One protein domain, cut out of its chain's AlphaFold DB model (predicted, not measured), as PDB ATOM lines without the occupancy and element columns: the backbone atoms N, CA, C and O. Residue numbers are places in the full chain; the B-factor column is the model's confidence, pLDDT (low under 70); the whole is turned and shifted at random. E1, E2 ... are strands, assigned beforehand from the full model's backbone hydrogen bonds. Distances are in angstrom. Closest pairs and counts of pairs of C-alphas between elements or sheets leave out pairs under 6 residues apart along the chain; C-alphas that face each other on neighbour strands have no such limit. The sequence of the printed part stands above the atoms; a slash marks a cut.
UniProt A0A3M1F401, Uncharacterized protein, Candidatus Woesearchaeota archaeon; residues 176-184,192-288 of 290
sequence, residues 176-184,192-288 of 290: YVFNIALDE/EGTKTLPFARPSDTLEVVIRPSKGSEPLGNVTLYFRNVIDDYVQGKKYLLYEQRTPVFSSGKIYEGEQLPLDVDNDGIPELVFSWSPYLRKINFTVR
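Overview. This is residues 176 to 184 and 192 to 288 of the 290 residues of an uncharacterized protein of Candidatus Woesearchaeota archaeon (UniProt A0A3M1F401). The domain is a sandwich of two layers of strands, only partly face to face: the sheet E2 E9 E8 E7 makes one layer, and the other is made by the pair E1 and E3 with the sheet E4 E5 E6 beside it. The chain turns from one layer into the other between E6 and E7, and the loop of residues 212 to 222 and the turn between E4 and E5 lie at opposite ends of the long axis. The printed part has 106 residues with nine named strands, E1 to E9 in that order, and no named helix: the class is all strand. The sheets E2 E9 E8 E7 and E4 E5 E6 are antiparallel and the pair E1 and E3 is parallel. The whole is compact, with a radius of gyration of the C-alphas of 13.9 A, but elongated, spanning 48 by 26 by 23 A.

Arrangement. E1, residues 176 to 181, is the parallel neighbour of E3, residues 205 to 211, at 19 degrees, with N 207 and O 176 2.8 A apart, within hydrogen-bond range. E2, residues 193 to 198, is apart from both. Thirteen pairs of C-alphas of E3 and E4, residues 223 to 232, are within 8 A, the closest being Glu 207 and Thr 223 at 5.0 A. E4, E5, residues 237 to 245, and E6, residues 249 to 255, form a meander, each strand the antiparallel neighbour of the one before; N 232 and O 237 are 2.8 A apart, as are N 244 and O 250. This sheet is twisted, its C-alphas up to 4.1 A off the best plane, and E4 bends by 58 degrees at residue 228. The closest C-alphas of E6 and E7, residues 259 to 262, are those of Ile 254 and Leu 260, 6.8 A apart. E7, E8, residues 272 to 277, and E9, residues 282 to 287, form a second meander; N 262 and O 272 are 2.7 A apart, and N 273 and O 286 are 2.8 A apart. E2 is the antiparallel neighbour of E9, with N 197 and O 283 3.0 A apart; E2 and E7 are the edge strands. E6 and E8 are near each other, with 6 pairs of C-alphas within 10 A.

Along the chain. E1 begins at C-alpha 176, (182.939, 176.594, 166.338), and is 15.4 A long; E2 is 16.4 A and E3 19.2 A. E4, the longest by residues, is 24.8 A, E5 25.8 A and E6 19.8 A. E7 is 9.5 A, E8 16.9 A, and E9 16.1 A, ending at C-alpha 287, (175.514, 193.906, 163.995).

Size, cuts and confidence. The C-alphas of Gly 215 and Val 234, the two farthest apart, are 48.9 A apart. Residues 185 to 191 are not printed, and C-alphas 184 and 192 are 12.8 A apart across this cut. The link from E3 to E4, 11 residues, is long. The mean pLDDT of the printed part is 70.8, with 56 residues under 70, among them 176 to 184 and 192 to 228.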
ATOM      1  N   TYR A 176     182.220 175.325 166.316       48.59
ATOM      2  CA  TYR A 176     182.939 176.594 166.338       48.59
ATOM      3  C   TYR A 176     182.255 177.539 167.322       48.59
ATOM      4  O   TYR A 176     181.086 177.845 167.118       48.59
ATOM      5  N   VAL A 177     182.974 178.003 168.349       53.41
ATOM      6  CA  VAL A 177     182.509 179.072 169.246       53.41
ATOM      7  C   VAL A 177     183.170 180.370 168.828       53.41
ATOM      8  O   VAL A 177     184.397 180.468 168.832       53.41
ATOM      9  N   PHE A 178     182.364 181.373 168.510       58.09
ATOM     10  CA  PHE A 178     182.854 182.731 168.305       58.09
ATOM     11  C   PHE A 178     182.480 183.557 169.516       58.09
ATOM     12  O   PHE A 178     181.298 183.690 169.812       58.09
ATOM     13  N   ASN A 179     183.482 184.123 170.184       49.50
ATOM     14  CA  ASN A 179     183.257 185.252 171.068       49.50
ATOM     15  C   ASN A 179     183.368 186.499 170.192       49.50
ATOM     16  O   ASN A 179     184.446 186.819 169.691       49.50
ATOM     17  N   ILE A 180     182.235 187.139 169.926       54.81
ATOM     18  CA  ILE A 180     182.235 188.489 169.370       54.81
ATOM     19  C   ILE A 180     182.234 189.399 170.586       54.81
ATOM     20  O   ILE A 180     181.210 189.522 171.256       54.81
ATOM     21  N   ALA A 181     183.409 189.923 170.909       48.88
ATOM     22  CA  ALA A 181     183.547 190.960 171.903       48.88
ATOM     23  C   ALA A 181     183.316 192.315 171.201       48.88
ATOM     24  O   ALA A 181     183.657 192.501 170.029       48.88
ATOM     25  N   LEU A 182     182.565 193.193 171.865       56.06
ATOM     26  CA  LEU A 182     182.129 194.496 171.346       56.06
ATOM     27  C   LEU A 182     183.051 195.624 171.864       56.06
ATOM     28  O   LEU A 182     182.581 196.679 172.288       56.06
ATOM     29  N   ASP A 183     184.355 195.356 171.962       46.03
ATOM     30  CA  ASP A 183     185.340 196.032 172.835       46.03
ATOM     31  C   ASP A 183     185.684 197.465 172.459       46.03
ATOM     32  O   ASP A 183     186.279 198.172 173.265       46.03
ATOM     33  N   GLU A 184     185.278 197.925 171.283       46.81
ATOM     34  CA  GLU A 184     185.606 199.266 170.792       46.81
ATOM     35  C   GLU A 184     184.359 200.061 170.382       46.81
ATOM     36  O   GLU A 184     184.426 200.975 169.564       46.81
ATOM     37  N   GLU A 192     178.043 199.798 161.001       51.81
ATOM     38  CA  GLU A 192     177.804 198.397 160.634       51.81
ATOM     39  C   GLU A 192     179.137 197.625 160.618       51.81
ATOM     40  O   GLU A 192     179.987 197.832 159.750       51.81
ATOM     41  N   GLY A 193     179.335 196.710 161.570       51.53
ATOM     42  CA  GLY A 193     180.462 195.775 161.563       51.53
ATOM     43  C   GLY A 193     180.101 194.498 160.806       51.53
ATOM     44  O   GLY A 193     179.118 193.849 161.152       51.53
ATOM     45  N   THR A 194     180.884 194.113 159.791       52.78
ATOM     46  CA  THR A 194     180.709 192.823 159.094       52.78
ATOM     47  C   THR A 194     181.855 191.877 159.423       52.78
ATOM     48  O   THR A 194     183.002 192.150 159.073       52.78
ATOM     49  N   LYS A 195     181.551 190.726 160.035       62.03
ATOM     50  CA  LYS A 195     182.529 189.641 160.218       62.03
ATOM     51  C   LYS A 195     182.255 188.529 159.212       62.03
ATOM     52  O   LYS A 195     181.182 187.929 159.224       62.03
ATOM     53  N   THR A 196     183.226 188.267 158.339       54.28
ATOM     54  CA  THR A 196     183.153 187.205 157.329       54.28
ATOM     55  C   THR A 196     183.923 185.979 157.796       54.28
ATOM     56  O   THR A 196     185.122 186.055 158.055       54.28
ATOM     57  N   LEU A 197     183.257 184.827 157.827       59.97
ATOM     58  CA  LEU A 197     183.901 183.546 158.111       59.97
ATOM     59  C   LEU A 197     184.187 182.785 156.815       59.97
ATOM     60  O   LEU A 197     183.252 182.544 156.047       59.97
ATOM     61  N   PRO A 198     185.439 182.373 156.560       55.97
ATOM     62  CA  PRO A 198     185.740 181.502 155.439       55.97
ATOM     63  C   PRO A 198     185.633 180.015 155.848       55.97
ATOM     64  O   PRO A 198     186.116 179.609 156.899       55.97
ATOM     65  N   PHE A 199     185.055 179.189 154.966       55.69
ATOM     66  CA  PHE A 199     185.149 177.713 154.963       55.69
ATOM     67  C   PHE A 199     184.253 176.887 155.915       55.69
ATOM     68  O   PHE A 199     184.685 175.836 156.386       55.69
ATOM     69  N   ALA A 200     182.973 177.229 156.094       55.81
ATOM     70  CA  ALA A 200     182.021 176.281 156.700       55.81
ATOM     71  C   ALA A 200     181.698 175.110 155.740       55.81
ATOM     72  O   ALA A 200     181.394 175.323 154.558       55.81
ATOM     73  N   ARG A 201     181.758 173.857 156.216       61.44
ATOM     74  CA  ARG A 201     181.218 172.691 155.488       61.44
ATOM     75  C   ARG A 201     179.733 172.497 155.826       61.44
ATOM     76  O   ARG A 201     179.316 172.857 156.919       61.44
ATOM     77  N   PRO A 202     178.939 171.843 154.954       54.50
ATOM     78  CA  PRO A 202     177.510 171.616 155.198       54.50
ATOM     79  C   PRO A 202     177.170 170.895 156.515       54.50
ATOM     80  O   PRO A 202     176.067 171.050 157.016       54.50
ATOM     81  N   SER A 203     178.085 170.099 157.073       59.56
ATOM     82  CA  SER A 203     177.874 169.348 158.321       59.56
ATOM     83  C   SER A 203     178.377 170.054 159.582       59.56
ATOM     84  O   SER A 203     178.380 169.444 160.649       59.56
ATOM     85  N   ASP A 204     178.921 171.261 159.454       60.22
ATOM     86  CA  ASP A 204     179.532 171.961 160.576       60.22
ATOM     87  C   ASP A 204     178.452 172.667 161.402       60.22
ATOM     88  O   ASP A 204     177.517 173.240 160.850       60.22
ATOM     89  N   THR A 205     178.580 172.618 162.728       59.34
ATOM     90  CA  THR A 205     177.722 173.384 163.637       59.34
ATOM     91  C   THR A 205     178.435 174.680 163.992       59.34
ATOM     92  O   THR A 205     179.571 174.663 164.472       59.34
ATOM     93  N   LEU A 206     177.773 175.806 163.752       62.31
ATOM     94  CA  LEU A 206     178.232 177.109 164.214       62.31
ATOM     95  C   LEU A 206     177.599 177.391 165.577       62.31
ATOM     96  O   LEU A 206     176.423 177.120 165.768       62.31
ATOM     97  N   GLU A 207     178.345 177.952 166.513       63.38
ATOM     98  CA  GLU A 207     177.780 178.609 167.683       63.38
ATOM     99  C   GLU A 207     178.351 180.020 167.779       63.38
ATOM    100  O   GLU A 207     179.561 180.235 167.857       63.38
ATOM    101  N   VAL A 208     177.460 181.003 167.753       63.66
ATOM    102  CA  VAL A 208     177.815 182.413 167.855       63.66
ATOM    103  C   VAL A 208     177.471 182.854 169.266       63.66
ATOM    104  O   VAL A 208     176.311 182.860 169.646       63.66
ATOM    105  N   VAL A 209     178.468 183.197 170.073       60.03
ATOM    106  CA  VAL A 209     178.233 183.720 171.422       60.03
ATOM    107  C   VAL A 209     178.551 185.205 171.399       60.03
ATOM    108  O   VAL A 209     179.704 185.619 171.270       60.03
ATOM    109  N   ILE A 210     177.507 186.017 171.498       59.94
ATOM    110  CA  ILE A 210     177.641 187.468 171.569       59.94
ATOM    111  C   ILE A 210     177.828 187.821 173.042       59.94
ATOM    112  O   ILE A 210     176.992 187.466 173.872       59.94
ATOM    113  N   ARG A 211     178.947 188.470 173.385       56.47
ATOM    114  CA  ARG A 211     179.202 188.936 174.752       56.47
ATOM    115  C   ARG A 211     179.431 190.445 174.734       56.47
ATOM    116  O   ARG A 211     180.236 190.912 173.929       56.47
ATOM    117  N   PRO A 212     178.780 191.212 175.616       52.06
ATOM    118  CA  PRO A 212     179.139 192.607 175.788       52.06
ATOM    119  C   PRO A 212     180.567 192.730 176.330       52.06
ATOM    120  O   PRO A 212     181.053 191.861 177.058       52.06
ATOM    121  N   SER A 213     181.245 193.813 175.959       48.88
ATOM    122  CA  SER A 213     182.687 193.978 176.141       48.88
ATOM    123  C   SER A 213     183.145 194.289 177.562       48.88
ATOM    124  O   SER A 213     184.306 194.043 177.878       48.88
ATOM    125  N   LYS A 214     182.276 194.781 178.454       47.78
ATOM    126  CA  LYS A 214     182.610 194.939 179.879       47.78
ATOM    127  C   LYS A 214     181.404 195.369 180.705       47.78
ATOM    128  O   LYS A 214     180.751 196.353 180.385       47.78
ATOM    129  N   GLY A 215     181.172 194.689 181.826       48.38
ATOM    130  CA  GLY A 215     180.339 195.188 182.929       48.38
ATOM    131  C   GLY A 215     178.820 195.191 182.726       48.38
ATOM    132  O   GLY A 215     178.111 195.339 183.717       48.38
ATOM    133  N   SER A 216     178.305 194.993 181.512       54.31
ATOM    134  CA  SER A 216     176.876 194.767 181.271       54.31
ATOM    135  C   SER A 216     176.530 193.278 181.300       54.31
ATOM    136  O   SER A 216     177.338 192.420 180.931       54.31
ATOM    137  N   GLU A 217     175.324 192.963 181.779       55.50
ATOM    138  CA  GLU A 217     174.785 191.611 181.662       55.50
ATOM    139  C   GLU A 217     174.713 191.221 180.176       55.50
ATOM    140  O   GLU A 217     174.403 192.068 179.334       55.50
ATOM    141  N   PRO A 218     175.045 189.969 179.817       56.31
ATOM    142  CA  PRO A 218     174.934 189.518 178.438       56.31
ATOM    143  C   PRO A 218     173.499 189.710 177.936       56.31
ATOM    144  O   PRO A 218     172.577 189.160 178.530       56.31
ATOM    145  N   LEU A 219     173.333 190.438 176.821       55.16
ATOM    146  CA  LEU A 219     172.036 190.649 176.148       55.16
ATOM    147  C   LEU A 219     171.338 189.318 175.814       55.16
ATOM    148  O   LEU A 219     170.118 189.230 175.762       55.16
ATOM    149  N   GLY A 220     172.122 188.252 175.657       59.00
ATOM    150  CA  GLY A 220     171.653 186.884 175.524       59.00
ATOM    151  C   GLY A 220     172.722 186.021 174.863       59.00
ATOM    152  O   GLY A 220     173.586 186.516 174.143       59.00
ATOM    153  N   ASN A 221     172.672 184.710 175.091       59.28
ATOM    154  CA  ASN A 221     173.435 183.769 174.273       59.28
ATOM    155  C   ASN A 221     172.571 183.414 173.058       59.28
ATOM    156  O   ASN A 221     171.464 182.921 173.246       59.28
ATOM    157  N   VAL A 222     173.060 183.659 171.839       64.75
ATOM    158  CA  VAL A 222     172.348 183.346 170.587       64.75
ATOM    159  C   VAL A 222     173.012 182.162 169.902       64.75
ATOM    160  O   VAL A 222     173.782 182.316 168.958       64.75
ATOM    161  N   THR A 223     172.710 180.939 170.322       65.88
ATOM    162  CA  THR A 223     173.271 179.788 169.606       65.88
ATOM    163  C   THR A 223     172.507 179.561 168.297       65.88
ATOM    164  O   THR A 223     171.306 179.282 168.333       65.88
ATOM    165  N   LEU A 224     173.199 179.655 167.154       68.62
ATOM    166  CA  LEU A 224     172.650 179.412 165.813       68.62
ATOM    167  C   LEU A 224     173.163 178.107 165.213       68.62
ATOM    168  O   LEU A 224     174.231 178.072 164.610       68.62
ATOM    169  N   TYR A 225     172.368 177.048 165.287       68.25
ATOM    170  CA  TYR A 225     172.739 175.767 164.692       68.25
ATOM    171  C   TYR A 225     172.432 175.769 163.200       68.25
ATOM    172  O   TYR A 225     171.281 175.593 162.806       68.25
ATOM    173  N   PHE A 226     173.457 175.904 162.364       67.75
ATOM    174  CA  PHE A 226     173.309 175.636 160.936       67.75
ATOM    175  C   PHE A 226     173.434 174.141 160.678       67.75
ATOM    176  O   PHE A 226     174.401 173.498 161.085       67.75
ATOM    177  N   ARG A 227     172.436 173.574 160.004       65.31
ATOM    178  CA  ARG A 227     172.511 172.211 159.461       65.31
ATOM    179  C   ARG A 227     172.779 172.267 157.958       65.31
ATOM    180  O   ARG A 227     172.766 173.341 157.365       65.31
ATOM    181  N   ASN A 228     172.989 171.084 157.376       69.81
ATOM    182  CA  ASN A 228     173.153 170.805 155.947       69.81
ATOM    183  C   ASN A 228     172.639 171.912 155.016       69.81
ATOM    184  O   ASN A 228     171.477 172.305 155.081       69.81
ATOM    185  N   VAL A 229     173.489 172.321 154.074       78.38
ATOM    186  CA  VAL A 229     173.054 173.040 152.875       78.38
ATOM    187  C   VAL A 229     172.156 172.111 152.066       78.38
ATOM    188  O   VAL A 229     172.606 171.042 151.648       78.38
ATOM    189  N   ILE A 230     170.910 172.517 151.839       82.38
ATOM    190  CA  ILE A 230     169.924 171.730 151.095       82.38
ATOM    191  C   ILE A 230     169.568 172.459 149.799       82.38
ATOM    192  O   ILE A 230     169.356 173.671 149.792       82.38
ATOM    193  N   ASP A 231     169.496 171.709 148.701       85.06
ATOM    194  CA  ASP A 231     168.967 172.180 147.422       85.06
ATOM    195  C   ASP A 231     167.427 172.165 147.444       85.06
ATOM    196  O   ASP A 231     166.808 171.115 147.628       85.06
ATOM    197  N   ASP A 232     166.799 173.329 147.256       90.88
ATOM    198  CA  ASP A 232     165.372 173.452 146.951       90.88
ATOM    199  C   ASP A 232     165.183 173.433 145.430       90.88
ATOM    200  O   ASP A 232     165.303 174.452 144.744       90.88
ATOM    201  N   TYR A 233     164.881 172.249 144.896       87.81
ATOM    202  CA  TYR A 233     164.665 172.041 143.462       87.81
ATOM    203  C   TYR A 233     163.438 172.771 142.909       87.81
ATOM    204  O   TYR A 233     163.370 172.990 141.703       87.81
ATOM    205  N   VAL A 234     162.476 173.147 143.757       89.44
ATOM    206  CA  VAL A 234     161.277 173.871 143.316       89.44
ATOM    207  C   VAL A 234     161.629 175.325 143.027       89.44
ATOM    208  O   VAL A 234     161.185 175.885 142.030       89.44
ATOM    209  N   GLN A 235     162.457 175.927 143.882       89.88
ATOM    210  CA  GLN A 235     162.870 177.326 143.748       89.88
ATOM    211  C   GLN A 235     164.182 177.508 142.978       89.88
ATOM    212  O   GLN A 235     164.542 178.636 142.646       89.88
ATOM    213  N   GLY A 236     164.918 176.423 142.719       90.94
ATOM    214  CA  GLY A 236     166.253 176.482 142.122       90.94
ATOM    215  C   GLY A 236     167.273 177.198 143.014       90.94
ATOM    216  O   GLY A 236     168.214 177.799 142.502       90.94
ATOM    217  N   LYS A 237     167.074 177.173 144.339       89.88
ATOM    218  CA  LYS A 237     167.909 177.866 145.333       89.88
ATOM    219  C   LYS A 237     168.414 176.900 146.398       89.88
ATOM    220  O   LYS A 237     167.772 175.897 146.693       89.88
ATOM    221  N   LYS A 238     169.542 177.229 147.028       86.75
ATOM    222  CA  LYS A 238     170.029 176.536 148.231       86.75
ATOM    223  C   LYS A 238     169.509 177.233 149.486       86.75
ATOM    224  O   LYS A 238     169.366 178.453 149.486       86.75
ATOM    225  N   TYR A 239     169.282 176.482 150.557       88.38
ATOM    226  CA  TYR A 239     168.965 177.039 151.873       88.38
ATOM    227  C   TYR A 239     169.727 176.340 152.997       88.38
ATOM    228  O   TYR A 239     170.166 175.194 152.858       88.38
ATOM    229  N   LEU A 240     169.864 177.046 154.117       84.94
ATOM    230  CA  LEU A 240     170.300 176.500 155.397       84.94
ATOM    231  C   LEU A 240     169.092 176.341 156.315       84.94
ATOM    232  O   LEU A 240     168.209 177.198 156.342       84.94
ATOM    233  N   LEU A 241     169.073 175.257 157.086       84.12
ATOM    234  CA  LEU A 241     168.222 175.170 158.269       84.12
ATOM    235  C   LEU A 241     168.964 175.811 159.433       84.12
ATOM    236  O   LEU A 241     170.135 175.487 159.647       84.12
ATOM    237  N   TYR A 242     168.281 176.678 160.172       85.00
ATOM    238  CA  TYR A 242     168.802 177.258 161.403       85.00
ATOM    239  C   TYR A 242     167.907 176.893 162.592       85.00
ATOM    240  O   TYR A 242     166.685 176.799 162.457       85.00
ATOM    241  N   GLU A 243     168.521 176.705 163.755       83.19
ATOM    242  CA  GLU A 243     167.842 176.700 165.054       83.19
ATOM    243  C   GLU A 243     168.471 177.809 165.899       83.19
ATOM    244  O   GLU A 243     169.682 177.807 166.109       83.19
ATOM    245  N   GLN A 244     167.659 178.753 166.360       82.56
ATOM    246  CA  GLN A 244     168.043 179.827 167.263       82.56
ATOM    247  C   GLN A 244     167.628 179.450 168.681       82.56
ATOM    248  O   GLN A 244     166.466 179.131 168.947       82.56
ATOM    249  N   ARG A 245     168.583 179.520 169.607       78.56
ATOM    250  CA  ARG A 245     168.313 179.446 171.042       78.56
ATOM    251  C   ARG A 245     168.602 180.798 171.670       78.56
ATOM    252  O   ARG A 245     169.744 181.059 172.012       78.56
ATOM    253  N   THR A 246     167.573 181.626 171.790       70.06
ATOM    254  CA  THR A 246     167.519 182.808 172.671       70.06
ATOM    255  C   THR A 246     166.428 182.540 173.727       70.06
ATOM    256  O   THR A 246     165.988 181.385 173.822       70.06
ATOM    257  N   PRO A 247     165.951 183.503 174.550       66.31
ATOM    258  CA  PRO A 247     164.797 183.248 175.421       66.31
ATOM    259  C   PRO A 247     163.583 182.682 174.659       66.31
ATOM    260  O   PRO A 247     162.770 181.963 175.240       66.31
ATOM    261  N   VAL A 248     163.497 182.942 173.348       74.94
ATOM    262  CA  VAL A 248     162.524 182.353 172.428       74.94
ATOM    263  C   VAL A 248     163.230 181.379 171.480       74.94
ATOM    264  O   VAL A 248     164.132 181.740 170.729       74.94
ATOM    265  N   PHE A 249     162.801 180.117 171.487       81.62
ATOM    266  CA  PHE A 249     163.269 179.141 170.506       81.62
ATOM    267  C   PHE A 249     162.639 179.434 169.142       81.62
ATOM    268  O   PHE A 249     161.413 179.436 169.014       81.62
ATOM    269  N   SER A 250     163.466 179.621 168.116       85.19
ATOM    270  CA  SER A 250     163.005 179.766 166.736       85.19
ATOM    271  C   SER A 250     163.774 178.812 165.819       85.19
ATOM    272  O   SER A 250     164.911 178.427 166.089       85.19
ATOM    273  N   SER A 251     163.141 178.358 164.741       89.62
ATOM    274  CA  SER A 251     163.820 177.572 163.710       89.62
ATOM    275  C   SER A 251     163.212 177.880 162.357       89.62
ATOM    276  O   SER A 251     162.025 178.199 162.262       89.62
ATOM    277  N   GLY A 252     164.018 177.789 161.308       89.88
ATOM    278  CA  GLY A 252     163.559 178.164 159.983       89.88
ATOM    279  C   GLY A 252     164.517 177.777 158.875       89.88
ATOM    280  O   GLY A 252     165.482 177.033 159.065       89.88
ATOM    281  N   LYS A 253     164.202 178.283 157.685       91.44
ATOM    282  CA  LYS A 253     165.038 178.189 156.493       91.44
ATOM    283  C   LYS A 253     165.518 179.587 156.146       91.44
ATOM    284  O   LYS A 253     164.722 180.516 156.199       91.44
ATOM    285  N   ILE A 254     166.773 179.705 155.743       89.94
ATOM    286  CA  ILE A 254     167.289 180.912 155.100       89.94
ATOM    287  C   ILE A 254     167.849 180.538 153.735       89.94
ATOM    288  O   ILE A 254     168.760 179.705 153.635       89.94
ATOM    289  N   TYR A 255     167.280 181.107 152.676       90.81
ATOM    290  CA  TYR A 255     167.762 180.855 151.324       90.81
ATOM    291  C   TYR A 255     169.033 181.655 151.046       90.81
ATOM    292  O   TYR A 255     169.366 182.637 151.707       90.81
ATOM    293  N   GLU A 256     169.795 181.201 150.061       86.81
ATOM    294  CA  GLU A 256     170.937 181.946 149.547       86.81
ATOM    295  C   GLU A 256     170.559 183.395 149.191       86.81
ATOM    296  O   GLU A 256     169.594 183.640 148.462       86.81
ATOM    297  N   GLY A 257     171.364 184.341 149.688       85.75
ATOM    298  CA  GLY A 257     171.180 185.776 149.466       85.75
ATOM    299  C   GLY A 257     170.131 186.435 150.365       85.75
ATOM    300  O   GLY A 257     170.017 187.658 150.342       85.75
ATOM    301  N   GLU A 258     169.392 185.665 151.166       91.50
ATOM    302  CA  GLU A 258     168.474 186.225 152.155       91.50
ATOM    303  C   GLU A 258     169.211 186.694 153.409       91.50
ATOM    304  O   GLU A 258     170.305 186.229 153.749       91.50
ATOM    305  N   GLN A 259     168.573 187.639 154.094       90.81
ATOM    306  CA  GLN A 259     168.985 188.150 155.387       90.81
ATOM    307  C   GLN A 259     168.020 187.628 156.451       90.81
ATOM    308  O   GLN A 259     166.806 187.743 156.292       90.81
ATOM    309  N   LEU A 260     168.562 187.066 157.526       90.19
ATOM    310  CA  LEU A 260     167.816 186.658 158.707       90.19
ATOM    311  C   LEU A 260     168.069 187.688 159.813       90.19
ATOM    312  O   LEU A 260     169.149 187.662 160.413       90.19
ATOM    313  N   PRO A 261     167.121 188.609 160.055       89.19
ATOM    314  CA  PRO A 261     167.175 189.471 161.222       89.19
ATOM    315  C   PRO A 261     166.966 188.624 162.482       89.19
ATOM    316  O   PRO A 261     166.052 187.800 162.532       89.19
ATOM    317  N   LEU A 262     167.814 188.819 163.483       85.69
ATOM    318  CA  LEU A 262     167.699 188.221 164.802       85.69
ATOM    319  C   LEU A 262     167.623 189.351 165.821       85.69
ATOM    320  O   LEU A 262     168.560 190.137 165.948       85.69
ATOM    321  N   ASP A 263     166.488 189.382 166.499       84.62
ATOM    322  CA  ASP A 263     166.223 190.166 167.697       84.62
ATOM    323  C   ASP A 263     166.712 189.330 168.894       84.62
ATOM    324  O   ASP A 263     166.239 188.209 169.138       84.62
ATOM    325  N   VAL A 264     167.794 189.792 169.515       80.19
ATOM    326  CA  VAL A 264     168.570 189.058 170.519       80.19
ATOM    327  C   VAL A 264     167.999 189.270 171.916       80.19
ATOM    328  O   VAL A 264     167.988 188.315 172.702       80.19
ATOM    329  N   ASP A 265     167.514 190.476 172.208       78.38
ATOM    330  CA  ASP A 265     166.963 190.866 173.509       78.38
ATOM    331  C   ASP A 265     165.420 190.884 173.549       78.38
ATOM    332  O   ASP A 265     164.827 191.031 174.622       78.38
ATOM    333  N   ASN A 266     164.776 190.564 172.422       80.94
ATOM    334  CA  ASN A 266     163.333 190.444 172.238       80.94
ATOM    335  C   ASN A 266     162.593 191.777 172.469       80.94
ATOM    336  O   ASN A 266     161.498 191.789 173.053       80.94
ATOM    337  N   ASP A 267     163.178 192.892 172.026       83.19
ATOM    338  CA  ASP A 267     162.577 194.229 172.091       83.19
ATOM    339  C   ASP A 267     161.747 194.600 170.835       83.19
ATOM    340  O   ASP A 267     160.994 195.582 170.835       83.19
ATOM    341  N   GLY A 268     161.792 193.760 169.794       86.00
ATOM    342  CA  GLY A 268     161.122 193.946 168.507       86.00
ATOM    343  C   GLY A 268     161.995 194.591 167.425       86.00
ATOM    344  O   GLY A 268     161.528 194.743 166.287       86.00
ATOM    345  N   ILE A 269     163.232 194.961 167.745       83.50
ATOM    346  CA  ILE A 269     164.250 195.498 166.847       83.50
ATOM    347  C   ILE A 269     165.299 194.390 166.618       83.50
ATOM    348  O   ILE A 269     165.606 193.625 167.512       83.50
ATOM    349  N   PRO A 270     165.779 194.168 165.381       83.25
ATOM    350  CA  PRO A 270     166.863 193.205 165.166       83.25
ATOM    351  C   PRO A 270     168.259 193.821 165.342       83.25
ATOM    352  O   PRO A 270     168.678 194.634 164.509       83.25
ATOM    353  N   GLU A 271     169.030 193.343 166.320       81.81
ATOM    354  CA  GLU A 271     170.432 193.745 166.565       81.81
ATOM    355  C   GLU A 271     171.401 192.995 165.652       81.81
ATOM    356  O   GLU A 271     172.538 193.418 165.445       81.81
ATOM    357  N   LEU A 272     170.994 191.845 165.109       80.00
ATOM    358  CA  LEU A 272     171.850 191.033 164.257       80.00
ATOM    359  C   LEU A 272     171.166 190.742 162.930       80.00
ATOM    360  O   LEU A 272     170.005 190.358 162.864       80.00
ATOM    361  N   VAL A 273     171.923 190.844 161.846       84.06
ATOM    362  CA  VAL A 273     171.512 190.370 160.531       84.06
ATOM    363  C   VAL A 273     172.492 189.307 160.075       84.06
ATOM    364  O   VAL A 273     173.680 189.559 159.870       84.06
ATOM    365  N   PHE A 274     171.978 188.096 159.907       84.69
ATOM    366  CA  PHE A 274     172.723 186.975 159.362       84.69
ATOM    367  C   PHE A 274     172.491 186.873 157.854       84.69
ATOM    368  O   PHE A 274     171.356 186.931 157.389       84.69
ATOM    369  N   SER A 275     173.553 186.663 157.079       82.94
ATOM    370  CA  SER A 275     173.439 186.284 155.668       82.94
ATOM    371  C   SER A 275     174.480 185.237 155.291       82.94
ATOM    372  O   SER A 275     175.546 185.132 155.908       82.94
ATOM    373  N   TRP A 276     174.174 184.448 154.261       81.12
ATOM    374  CA  TRP A 276     175.048 183.363 153.832       81.12
ATOM    375  C   TRP A 276     175.176 183.273 152.310       81.12
ATOM    376  O   TRP A 276     174.237 183.555 151.560       81.12
ATOM    377  N   SER A 277     176.362 182.852 151.862       77.62
ATOM    378  CA  SER A 277     176.663 182.590 150.457       77.62
ATOM    379  C   SER A 277     177.322 181.211 150.284       77.62
ATOM    380  O   SER A 277     178.464 181.025 150.726       77.62
ATOM    381  N   PRO A 278     176.663 180.244 149.611       69.75
ATOM    382  CA  PRO A 278     177.235 178.930 149.319       69.75
ATOM    383  C   PRO A 278     178.464 179.004 148.417       69.75
ATOM    384  O   PRO A 278     179.419 178.261 148.645       69.75
ATOM    385  N   TYR A 279     178.463 179.890 147.414       68.19
ATOM    386  CA  TYR A 279     179.559 179.983 146.442       68.19
ATOM    387  C   TYR A 279     180.873 180.401 147.092       68.19
ATOM    388  O   TYR A 279     181.931 179.875 146.757       68.19
ATOM    389  N   LEU A 280     180.799 181.316 148.058       52.50
ATOM    390  CA  LEU A 280     181.974 181.804 148.768       52.50
ATOM    391  C   LEU A 280     182.255 181.013 150.053       52.50
ATOM    392  O   LEU A 280     183.291 181.234 150.676       52.50
ATOM    393  N   ARG A 281     181.346 180.107 150.453       63.31
ATOM    394  CA  ARG A 281     181.311 179.483 151.790       63.31
ATOM    395  C   ARG A 281     181.495 180.525 152.889       63.31
ATOM    396  O   ARG A 281     182.276 180.325 153.820       63.31
ATOM    397  N   LYS A 282     180.811 181.654 152.704       64.56
ATOM    398  CA  LYS A 282     180.884 182.814 153.580       64.56
ATOM    399  C   LYS A 282     179.615 182.913 154.391       64.56
ATOM    400  O   LYS A 282     178.512 182.836 153.847       64.56
ATOM    401  N   ILE A 283     179.817 183.119 155.679       67.88
ATOM    402  CA  ILE A 283     178.792 183.561 156.607       67.88
ATOM    403  C   ILE A 283     179.161 184.982 157.007       67.88
ATOM    404  O   ILE A 283     180.313 185.224 157.377       67.88
ATOM    405  N   ASN A 284     178.198 185.893 156.903       67.81
ATOM    406  CA  ASN A 284     178.352 187.277 157.313       67.81
ATOM    407  C   ASN A 284     177.384 187.577 158.451       67.81
ATOM    408  O   ASN A 284     176.186 187.300 158.349       67.81
ATOM    409  N   PHE A 285     177.926 188.185 159.498       72.38
ATOM    410  CA  PHE A 285     177.157 188.784 160.576       72.38
ATOM    411  C   PHE A 285     177.291 190.289 160.470       72.38
ATOM    412  O   PHE A 285     178.417 190.787 160.454       72.38
ATOM    413  N   THR A 286     176.158 190.976 160.404       70.69
ATOM    414  CA  THR A 286     176.084 192.426 160.534       70.69
ATOM    415  C   THR A 286     175.400 192.735 161.849       70.69
ATOM    416  O   THR A 286     174.253 192.344 162.047       70.69
ATOM    417  N   VAL A 287     176.108 193.401 162.755       67.25
ATOM    418  CA  VAL A 287     175.514 193.906 163.995       67.25
ATOM    419  C   VAL A 287     174.938 195.289 163.700       67.25
ATOM    420  O   VAL A 287     175.619 196.124 163.100       67.25
ATOM    421  N   ARG A 288     173.684 195.514 164.078       68.12
ATOM    422  CA  ARG A 288     173.011 196.808 164.026       68.12
ATOM    423  C   ARG A 288     172.918 197.355 165.442       68.12
ATOM    424  O   ARG A 288     172.547 196.636 166.362       68.12
TER     425      ARG A 288